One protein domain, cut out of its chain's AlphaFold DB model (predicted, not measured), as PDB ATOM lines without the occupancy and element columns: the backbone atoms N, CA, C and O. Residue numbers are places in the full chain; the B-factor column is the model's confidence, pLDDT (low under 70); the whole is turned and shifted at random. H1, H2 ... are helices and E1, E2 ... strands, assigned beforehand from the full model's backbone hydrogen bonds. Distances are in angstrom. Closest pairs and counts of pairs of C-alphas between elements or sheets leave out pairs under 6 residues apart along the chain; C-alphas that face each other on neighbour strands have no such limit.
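Overview. This is residues 8 to 88 of the 230 residues of the protein "Hypothetical_protein" of Candida auris (UniProt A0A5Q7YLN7). What shape? A three-stranded mixed sheet, E1, E2, E3, has H2 over one face, and H1 sits off it. Of what? The 81 printed residues include H1, E1, H2, E2, E3, class mixed. It is only just loose, close to compact, radius of gyration of the C-alphas 14.4 A, spans 40 by 30 by 23 A.

Arrangement. Which strands pair? E2, residues 64 to 71, is parallel to E1, residues 32 to 35, with N 33 to O 64 at 3.0 A. E2 and E3, residues 76 to 85, form an antiparallel hairpin, with N 67 to O 82 at 2.8 A. And the helices? H2, residues 42 to 52, is on the sheet, the closest C-alphas to E1, Tyr 51 and Gly 32, 6.1 A apart. H1, residues 11 to 24, is apart from H2.

Along the chain. Where does H1 begin? C-alpha 11 is at (290.212, 186.368, 238.263). Where does E3 end? C-alpha 85 is at (288.095, 194.201, 258.116).

Size, cuts and confidence. Any cut? The printed part has none. Low confidence? Residues 74 to 80, for instance, are under pLDDT 70.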
ATOM      1  N   SER A   8     291.322 196.124 237.108       58.88
ATOM      2  CA  SER A   8     290.822 194.820 236.679       58.88
ATOM      3  C   SER A   8     291.688 193.742 237.311       58.88
ATOM      4  O   SER A   8     292.784 193.458 236.837       58.88
ATOM      5  N   ILE A   9     291.208 193.151 238.404       66.69
ATOM      6  CA  ILE A   9     291.860 191.982 238.999       66.69
ATOM      7  C   ILE A   9     291.587 190.783 238.086       66.69
ATOM      8  O   ILE A   9     290.434 190.411 237.859       66.69
ATOM      9  N   GLU A  10     292.646 190.172 237.557       75.00
ATOM     10  CA  GLU A  10     292.535 189.006 236.683       75.00
ATOM     11  C   GLU A  10     292.123 187.756 237.486       75.00
ATOM     12  O   GLU A  10     292.943 187.035 238.059       75.00
ATOM     13  N   ASP A  11     290.814 187.489 237.524       76.19
ATOM     14  CA  ASP A  11     290.212 186.368 238.263       76.19
ATOM     15  C   ASP A  11     290.772 184.997 237.839       76.19
ATOM     16  O   ASP A  11     290.940 184.101 238.667       76.19
ATOM     17  N   HIS A  12     291.108 184.836 236.557       77.62
ATOM     18  CA  HIS A  12     291.606 183.571 236.019       77.62
ATOM     19  C   HIS A  12     292.983 183.188 236.581       77.62
ATOM     20  O   HIS A  12     293.199 182.041 236.995       77.62
ATOM     21  N   THR A  13     293.896 184.155 236.653       80.69
ATOM     22  CA  THR A  13     295.247 183.960 237.188       80.69
ATOM     23  C   THR A  13     295.197 183.693 238.690       80.69
ATOM     24  O   THR A  13     295.825 182.743 239.167       80.69
ATOM     25  N   HIS A  14     294.370 184.444 239.427       82.31
ATOM     26  CA  HIS A  14     294.165 184.218 240.859       82.31
ATOM     27  C   HIS A  14     293.647 182.801 241.148       82.31
ATOM     28  O   HIS A  14     294.204 182.101 241.993       82.31
ATOM     29  N   LYS A  15     292.630 182.340 240.407       82.06
ATOM     30  CA  LYS A  15     292.074 180.985 240.557       82.06
ATOM     31  C   LYS A  15     293.101 179.900 240.263       82.06
ATOM     32  O   LYS A  15     293.212 178.947 241.029       82.06
ATOM     33  N   THR A  16     293.861 180.043 239.181       84.94
ATOM     34  CA  THR A  16     294.885 179.059 238.804       84.94
ATOM     35  C   THR A  16     295.962 178.937 239.883       84.94
ATOM     36  O   THR A  16     296.312 177.826 240.286       84.94
ATOM     37  N   LEU A  17     296.433 180.070 240.414       84.44
ATOM     38  CA  LEU A  17     297.429 180.090 241.483       84.44
ATOM     39  C   LEU A  17     296.873 179.531 242.799       84.44
ATOM     40  O   LEU A  17     297.539 178.727 243.451       84.44
ATOM     41  N   TYR A  18     295.641 179.896 243.161       84.19
ATOM     42  CA  TYR A  18     294.972 179.380 244.356       84.19
ATOM     43  C   TYR A  18     294.830 177.853 244.315       84.19
ATOM     44  O   TYR A  18     295.150 177.175 245.291       84.19
ATOM     45  N   GLN A  19     294.423 177.287 243.175       83.31
ATOM     46  CA  GLN A  19     294.300 175.835 243.010       83.31
ATOM     47  C   GLN A  19     295.658 175.125 243.098       83.31
ATOM     48  O   GLN A  19     295.761 174.066 243.722       83.31
ATOM     49  N   LEU A  20     296.714 175.711 242.522       86.44
ATOM     50  CA  LEU A  20     298.071 175.172 242.630       86.44
ATOM     51  C   LEU A  20     298.559 175.168 244.086       86.44
ATOM     52  O   LEU A  20     299.085 174.159 244.554       86.44
ATOM     53  N   TYR A  21     298.336 176.267 244.805       85.94
ATOM     54  CA  TYR A  21     298.725 176.405 246.205       85.94
ATOM     55  C   TYR A  21     297.981 175.413 247.103       85.94
ATOM     56  O   TYR A  21     298.594 174.667 247.863       85.94
ATOM     57  N   LYS A  22     296.657 175.322 246.942       85.00
ATOM     58  CA  LYS A  22     295.796 174.406 247.700       85.00
ATOM     59  C   LYS A  22     296.143 172.935 247.467       85.00
ATOM     60  O   LYS A  22     295.975 172.116 248.368       85.00
ATOM     61  N   LYS A  23     296.661 172.591 246.280       85.06
ATOM     62  CA  LYS A  23     297.152 171.239 245.971       85.06
ATOM     63  C   LYS A  23     298.389 170.867 246.797       85.06
ATOM     64  O   LYS A  23     298.519 169.708 247.179       85.06
ATOM     65  N   ALA A  24     299.281 171.821 247.058       86.62
ATOM     66  CA  ALA A  24     300.460 171.612 247.898       86.62
ATOM     67  C   ALA A  24     300.129 171.719 249.399       86.62
ATOM     68  O   ALA A  24     300.625 170.923 250.197       86.62
ATOM     69  N   HIS A  25     299.245 172.651 249.774       82.12
ATOM     70  CA  HIS A  25     298.911 172.986 251.159       82.12
ATOM     71  C   HIS A  25     297.388 172.970 251.394       82.12
ATOM     72  O   HIS A  25     296.741 174.016 251.424       82.12
ATOM     73  N   PRO A  26     296.775 171.791 251.617       81.75
ATOM     74  CA  PRO A  26     295.317 171.664 251.721       81.75
ATOM     75  C   PRO A  26     294.716 172.271 252.999       81.75
ATOM     76  O   PRO A  26     293.498 172.392 253.103       81.75
ATOM     77  N   LYS A  27     295.552 172.610 253.989       80.50
ATOM     78  CA  LYS A  27     295.133 173.204 255.270       80.50
ATOM     79  C   LYS A  27     295.110 174.733 255.249       80.50
ATOM     80  O   LYS A  27     294.684 175.332 256.231       80.50
ATOM     81  N   GLU A  28     295.601 175.349 254.180       78.44
ATOM     82  CA  GLU A  28     295.793 176.791 254.110       78.44
ATOM     83  C   GLU A  28     294.699 177.453 253.274       78.44
ATOM     84  O   GLU A  28     294.223 176.912 252.271       78.44
ATOM     85  N   PHE A  29     294.283 178.636 253.717       79.06
ATOM     86  CA  PHE A  29     293.186 179.395 253.131       79.06
ATOM     87  C   PHE A  29     293.629 180.838 252.923       79.06
ATOM     88  O   PHE A  29     294.434 181.371 253.686       79.06
ATOM     89  N   VAL A  30     293.081 181.481 251.896       82.94
ATOM     90  CA  VAL A  30     293.316 182.905 251.657       82.94
ATOM     91  C   VAL A  30     292.568 183.687 252.734       82.94
ATOM     92  O   VAL A  30     291.357 183.559 252.853       82.94
ATOM     93  N   LEU A  31     293.284 184.483 253.528       81.56
ATOM     94  CA  LEU A  31     292.691 185.308 254.591       81.56
ATOM     95  C   LEU A  31     292.288 186.706 254.100       81.56
ATOM     96  O   LEU A  31     291.458 187.371 254.714       81.56
ATOM     97  N   GLY A  32     292.864 187.160 252.987       84.69
ATOM     98  CA  GLY A  32     292.617 188.483 252.432       84.69
ATOM     99  C   GLY A  32     293.784 188.970 251.583       84.69
ATOM    100  O   GLY A  32     294.390 188.180 250.860       84.69
ATOM    101  N   TRP A  33     294.081 190.263 251.669       83.12
ATOM    102  CA  TRP A  33     295.080 190.941 250.842       83.12
ATOM    103  C   TRP A  33     295.874 191.965 251.658       83.12
ATOM    104  O   TRP A  33     295.441 192.396 252.729       83.12
ATOM    105  N   PHE A  34     297.052 192.334 251.164       85.19
ATOM    106  CA  PHE A  34     297.928 193.303 251.810       85.19
ATOM    107  C   PHE A  34     298.327 194.408 250.840       85.19
ATOM    108  O   PHE A  34     298.353 194.191 249.629       85.19
ATOM    109  N   ASP A  35     298.644 195.573 251.390       80.56
ATOM    110  CA  ASP A  35     299.140 196.720 250.643       80.56
ATOM    111  C   ASP A  35     300.128 197.530 251.490       80.56
ATOM    112  O   ASP A  35     300.181 197.395 252.714       80.56
ATOM    113  N   ALA A  36     300.925 198.350 250.821       77.06
ATOM    114  CA  ALA A  36     301.971 199.185 251.393       77.06
ATOM    115  C   ALA A  36     301.657 200.691 251.322       77.06
ATOM    116  O   ALA A  36     302.511 201.512 251.661       77.06
ATOM    117  N   PHE A  37     300.471 201.080 250.842       68.88
ATOM    118  CA  PHE A  37     300.114 202.494 250.726       68.88
ATOM    119  C   PHE A  37     299.745 203.126 252.071       68.88
ATOM    120  O   PHE A  37     299.016 202.561 252.885       68.88
ATOM    121  N   ASP A  38     300.190 204.367 252.260       64.69
ATOM    122  CA  ASP A  38     299.913 205.168 253.459       64.69
ATOM    123  C   ASP A  38     298.432 205.601 253.550       64.69
ATOM    124  O   ASP A  38     297.902 205.857 254.631       64.69
ATOM    125  N   THR A  39     297.718 205.624 252.417       65.25
ATOM    126  CA  THR A  39     296.332 206.100 252.325       65.25
ATOM    127  C   THR A  39     295.383 205.047 251.767       65.25
ATOM    128  O   THR A  39     295.655 204.423 250.744       65.25
ATOM    129  N   ILE A  40     294.221 204.905 252.409       68.00
ATOM    130  CA  ILE A  40     293.109 204.082 251.927       68.00
ATOM    131  C   ILE A  40     292.313 204.901 250.905       68.00
ATOM    132  O   ILE A  40     291.700 205.902 251.271       68.00
ATOM    133  N   ASP A  41     292.321 204.477 249.643       70.75
ATOM    134  CA  ASP A  41     291.582 205.113 248.543       70.75
ATOM    135  C   ASP A  41     290.364 204.270 248.101       70.75
ATOM    136  O   ASP A  41     290.243 203.103 248.476       70.75
ATOM    137  N   GLY A  42     289.443 204.812 247.297       66.88
ATOM    138  CA  GLY A  42     288.241 204.110 246.814       66.88
ATOM    139  C   GLY A  42     288.519 202.796 246.065       66.88
ATOM    140  O   GLY A  42     287.701 201.873 246.107       66.88
ATOM    141  N   SER A  43     289.700 202.666 245.457       70.38
ATOM    142  CA  SER A  43     290.209 201.431 244.845       70.38
ATOM    143  C   SER A  43     290.364 200.287 245.859       70.38
ATOM    144  O   SER A  43     290.044 199.136 245.548       70.38
ATOM    145  N   THR A  44     290.736 200.593 247.109       74.06
ATOM    146  CA  THR A  44     290.851 199.603 248.195       74.06
ATOM    147  C   THR A  44     289.508 198.946 248.512       74.06
ATOM    148  O   THR A  44     289.458 197.746 248.778       74.06
ATOM    149  N   GLY A  45     288.401 199.693 248.411       71.38
ATOM    150  CA  GLY A  45     287.048 199.167 248.587       71.38
ATOM    151  C   GLY A  45     286.664 198.143 247.516       71.38
ATOM    152  O   GLY A  45     286.067 197.117 247.838       71.38
ATOM    153  N   LEU A  46     287.060 198.374 246.259       75.75
ATOM    154  CA  LEU A  46     286.816 197.440 245.152       75.75
ATOM    155  C   LEU A  46     287.634 196.152 245.299       75.75
ATOM    156  O   LEU A  46     287.107 195.057 245.100       75.75
ATOM    157  N   ILE A  47     288.903 196.271 245.697       78.62
ATOM    158  CA  ILE A  47     289.769 195.116 245.971       78.62
ATOM    159  C   ILE A  47     289.221 194.324 247.165       78.62
ATOM    160  O   ILE A  47     289.131 193.097 247.126       78.62
ATOM    161  N   HIS A  48     288.780 195.015 248.215       80.06
ATOM    162  CA  HIS A  48     288.190 194.378 249.384       80.06
ATOM    163  C   HIS A  48     286.891 193.629 249.052       80.06
ATOM    164  O   HIS A  48     286.704 192.494 249.495       80.06
ATOM    165  N   ASP A  49     286.022 194.220 248.230       76.56
ATOM    166  CA  ASP A  49     284.802 193.578 247.732       76.56
ATOM    167  C   ASP A  49     285.116 192.358 246.853       76.56
ATOM    168  O   ASP A  49     284.471 191.316 246.983       76.56
ATOM    169  N   PHE A  50     286.168 192.433 246.031       79.62
ATOM    170  CA  PHE A  50     286.664 191.285 245.281       79.62
ATOM    171  C   PHE A  50     287.055 190.145 246.233       79.62
ATOM    172  O   PHE A  50     286.491 189.057 246.144       79.62
ATOM    173  N   TYR A  51     287.945 190.361 247.200       80.12
ATOM    174  CA  TYR A  51     288.367 189.277 248.099       80.12
ATOM    175  C   TYR A  51     287.257 188.762 249.027       80.12
ATOM    176  O   TYR A  51     287.324 187.612 249.458       80.12
ATOM    177  N   SER A  52     286.220 189.569 249.268       76.06
ATOM    178  CA  SER A  52     285.034 189.185 250.047       76.06
ATOM    179  C   SER A  52     284.035 188.327 249.260       76.06
ATOM    180  O   SER A  52     283.205 187.637 249.855       76.06
ATOM    181  N   LYS A  53     284.082 188.354 247.921       73.31
ATOM    182  CA  LYS A  53     283.142 187.644 247.045       73.31
ATOM    183  C   LYS A  53     283.767 186.383 246.453       73.31
ATOM    184  O   LYS A  53     284.554 186.453 245.515       73.31
ATOM    185  N   GLY A  54     283.335 185.216 246.931       67.81
ATOM    186  CA  GLY A  54     283.593 183.924 246.284       67.81
ATOM    187  C   GLY A  54     284.136 182.850 247.225       67.81
ATOM    188  O   GLY A  54     284.918 183.130 248.126       67.81
ATOM    189  N   ALA A  55     283.734 181.600 246.985       63.81
ATOM    190  CA  ALA A  55     284.132 180.446 247.798       63.81
ATOM    191  C   ALA A  55     285.624 180.071 247.660       63.81
ATOM    192  O   ALA A  55     286.168 179.396 248.529       63.81
ATOM    193  N   ASP A  56     286.282 180.523 246.588       63.47
ATOM    194  CA  ASP A  56     287.705 180.276 246.307       63.47
ATOM    195  C   ASP A  56     288.640 181.347 246.907       63.47
ATOM    196  O   ASP A  56     289.813 181.409 246.549       63.47
ATOM    197  N   ARG A  57     288.127 182.233 247.773       74.12
ATOM    198  CA  ARG A  57     288.855 183.402 248.307       74.12
ATOM    199  C   ARG A  57     288.858 183.388 249.840       74.12
ATOM    200  O   ARG A  57     289.067 182.331 250.435       74.12
ATOM    201  N   ALA A  58     288.619 184.535 250.479       65.50
ATOM    202  CA  ALA A  58     288.419 184.634 251.920       65.50
ATOM    203  C   ALA A  58     287.023 184.113 252.295       65.50
ATOM    204  O   ALA A  58     286.118 184.862 252.630       65.50
ATOM    205  N   TYR A  59     286.823 182.806 252.161       64.25
ATOM    206  CA  TYR A  59     285.649 182.094 252.654       64.25
ATOM    207  C   TYR A  59     286.145 180.953 253.545       64.25
ATOM    208  O   TYR A  59     287.050 180.223 253.130       64.25
ATOM    209  N   PRO A  60     285.604 180.763 254.762       67.38
ATOM    210  CA  PRO A  60     284.349 181.302 255.312       67.38
ATOM    211  C   PRO A  60     284.471 182.600 256.138       67.38
ATOM    212  O   PRO A  60     283.470 183.068 256.676       67.38
ATOM    213  N   PHE A  61     285.674 183.161 256.291       73.81
ATOM    214  CA  PHE A  61     285.940 184.328 257.148       73.81
ATOM    215  C   PHE A  61     285.937 185.638 256.353       73.81
ATOM    216  O   PHE A  61     286.326 185.609 255.195       73.81
ATOM    217  N   PRO A  62     285.554 186.792 256.937       76.75
ATOM    218  CA  PRO A  62     285.604 188.068 256.220       76.75
ATOM    219  C   PRO A  62     287.023 188.368 255.726       76.75
ATOM    220  O   PRO A  62     287.995 188.089 256.430       76.75
ATOM    221  N   ALA A  63     287.136 188.961 254.535       80.12
ATOM    222  CA  ALA A  63     288.426 189.335 253.976       80.12
ATOM    223  C   ALA A  63     289.144 190.335 254.891       80.12
ATOM    224  O   ALA A  63     288.564 191.325 255.344       80.12
ATOM    225  N   ILE A  64     290.422 190.078 255.145       83.00
ATOM    226  CA  ILE A  64     291.282 190.932 255.958       83.00
ATOM    227  C   ILE A  64     292.127 191.811 255.031       83.00
ATOM    228  O   ILE A  64     292.732 191.315 254.083       83.00
ATOM    229  N   PHE A  65     292.174 193.114 255.302       83.06
ATOM    230  CA  PHE A  65     293.089 194.041 254.640       83.06
ATOM    231  C   PHE A  65     294.255 194.372 255.572       83.06
ATOM    232  O   PHE A  65     294.050 194.876 256.675       83.06
ATOM    233  N   LEU A  66     295.474 194.083 255.131       82.44
ATOM    234  CA  LEU A  66     296.695 194.308 255.893       82.44
ATOM    235  C   LEU A  66     297.490 195.469 255.292       82.44
ATOM    236  O   LEU A  66     298.043 195.334 254.206       82.44
ATOM    237  N   ASN A  67     297.576 196.590 255.999       80.75
ATOM    238  CA  ASN A  67     298.423 197.708 255.605       80.75
ATOM    239  C   ASN A  67     299.781 197.611 256.315       80.75
ATOM    240  O   ASN A  67     299.839 197.598 257.550       80.75
ATOM    241  N   VAL A  68     300.853 197.536 255.531       79.62
ATOM    242  CA  VAL A  68     302.237 197.513 256.003       79.62
ATOM    243  C   VAL A  68     302.880 198.865 255.703       79.62
ATOM    244  O   VAL A  68     303.383 199.092 254.604       79.62
ATOM    245  N   SER A  69     302.915 199.751 256.696       75.00
ATOM    246  CA  SER A  69     303.641 201.016 256.580       75.00
ATOM    247  C   SER A  69     305.075 200.820 257.065       75.00
ATOM    248  O   SER A  69     305.320 200.578 258.245       75.00
ATOM    249  N   PHE A  70     306.032 200.879 256.143       73.75
ATOM    250  CA  PHE A  70     307.468 200.786 256.444       73.75
ATOM    251  C   PHE A  70     308.216 202.106 256.198       73.75
ATOM    252  O   PHE A  70     309.403 202.217 256.510       73.75
ATOM    253  N   LEU A  71     307.527 203.117 255.657       70.75
ATOM    254  CA  LEU A  71     308.084 204.428 255.338       70.75
ATOM    255  C   LEU A  71     307.370 205.503 256.145       70.75
ATOM    256  O   LEU A  71     306.162 205.688 256.021       70.75
ATOM    257  N   LYS A  72     308.136 206.263 256.930       64.81
ATOM    258  CA  LYS A  72     307.667 207.509 257.542       64.81
ATOM    259  C   LYS A  72     308.374 208.666 256.841       64.81
ATOM    260  O   LYS A  72     309.380 209.179 257.324       64.81
ATOM    261  N   GLY A  73     307.888 209.025 255.651       70.44
ATOM    262  CA  GLY A  73     308.617 209.892 254.718       70.44
ATOM    263  C   GLY A  73     309.684 209.112 253.936       70.44
ATOM    264  O   GLY A  73     309.393 208.035 253.437       70.44
ATOM    265  N   ASP A  74     310.909 209.642 253.842       66.88
ATOM    266  CA  ASP A  74     312.047 209.035 253.108       66.88
ATOM    267  C   ASP A  74     312.960 208.159 253.998       66.88
ATOM    268  O   ASP A  74     314.059 207.766 253.615       66.88
ATOM    269  N   GLN A  75     312.539 207.875 255.235       65.31
ATOM    270  CA  GLN A  75     313.295 207.037 256.168       65.31
ATOM    271  C   GLN A  75     312.553 205.730 256.451       65.31
ATOM    272  O   GLN A  75     311.350 205.724 256.732       65.31
ATOM    273  N   ILE A  76     313.303 204.626 256.398       69.94
ATOM    274  CA  ILE A  76     312.827 203.291 256.767       69.94
ATOM    275  C   ILE A  76     312.697 203.252 258.293       69.94
ATOM    276  O   ILE A  76     313.691 203.367 259.009       69.94
ATOM    277  N   SER A  77     311.464 203.116 258.776       68.06
ATOM    278  CA  SER A  77     311.129 202.981 260.199       68.06
ATOM    279  C   SER A  77     310.737 201.534 260.505       68.06
ATOM    280  O   SER A  77     310.567 200.722 259.594       68.06
ATOM    281  N   GLU A  78     310.575 201.201 261.786       67.12
ATOM    282  CA  GLU A  78     309.969 199.931 262.196       67.12
ATOM    283  C   GLU A  78     308.631 199.714 261.461       67.12
ATOM    284  O   GLU A  78     307.818 200.646 261.412       67.12
ATOM    285  N   PRO A  79     308.403 198.526 260.866       68.19
ATOM    286  CA  PRO A  79     307.218 198.274 260.060       68.19
ATOM    287  C   PRO A  79     305.972 198.295 260.947       68.19
ATOM    288  O   PRO A  79     305.791 197.444 261.819       68.19
ATOM    289  N   GLN A  80     305.091 199.261 260.706       67.88
ATOM    290  CA  GLN A  80     303.813 199.356 261.386       67.88
ATOM    291  C   GLN A  80     302.766 198.554 260.614       67.88
ATOM    292  O   GLN A  80     302.395 198.885 259.487       67.88
ATOM    293  N   LEU A  81     302.258 197.508 261.260       75.12
ATOM    294  CA  LEU A  81     301.217 196.651 260.717       75.12
ATOM    295  C   LEU A  81     299.843 197.115 261.197       75.12
ATOM    296  O   LEU A  81     299.559 197.079 262.393       75.12
ATOM    297  N   THR A  82     298.978 197.535 260.276       75.56
ATOM    298  CA  THR A  82     297.594 197.900 260.600       75.56
ATOM    299  C   THR A  82     296.628 197.020 259.825       75.56
ATOM    300  O   THR A  82     296.641 197.002 258.599       75.56
ATOM    301  N   THR A  83     295.754 196.322 260.540       77.62
ATOM    302  CA  THR A  83     294.792 195.390 259.947       77.62
ATOM    303  C   THR A  83     293.382 195.971 259.976       77.62
ATOM    304  O   THR A  83     292.945 196.513 260.991       77.62
ATOM    305  N   TYR A  84     292.651 195.824 258.875       74.94
ATOM    306  CA  TYR A  84     291.271 196.263 258.701       74.94
ATOM    307  C   TYR A  84     290.395 195.094 258.251       74.94
ATOM    308  O   TYR A  84     290.856 194.173 257.576       74.94
ATOM    309  N   ILE A  85     289.109 195.149 258.588       77.50
ATOM    310  CA  ILE A  85     288.095 194.201 258.116       77.50
ATOM    311  C   ILE A  85     286.903 194.971 257.549       77.50
ATOM    312  O   ILE A  85     286.589 196.069 258.015       77.50
ATOM    313  N   GLY A  86     286.229 194.397 256.555       65.69
ATOM    314  CA  GLY A  86     284.995 194.959 256.015       65.69
ATOM    315  C   GLY A  86     283.846 194.783 256.998       65.69
ATOM    316  O   GLY A  86     283.475 193.658 257.329       65.69
ATOM    317  N   ALA A  87     283.260 195.889 257.448       61.81
ATOM    318  CA  ALA A  87     282.039 195.893 258.247       61.81
ATOM    319  C   ALA A  87     280.913 196.565 257.453       61.81
ATOM    320  O   ALA A  87     281.078 197.674 256.943       61.81
ATOM    321  N   ALA A  88     279.757 195.905 257.346       54.75
ATOM    322  CA  ALA A  88     278.576 196.501 256.730       54.75
ATOM    323  C   ALA A  88     278.058 197.648 257.618       54.75
ATOM    324  O   ALA A  88     277.549 197.419 258.717       54.75
TER     325      ALA A  88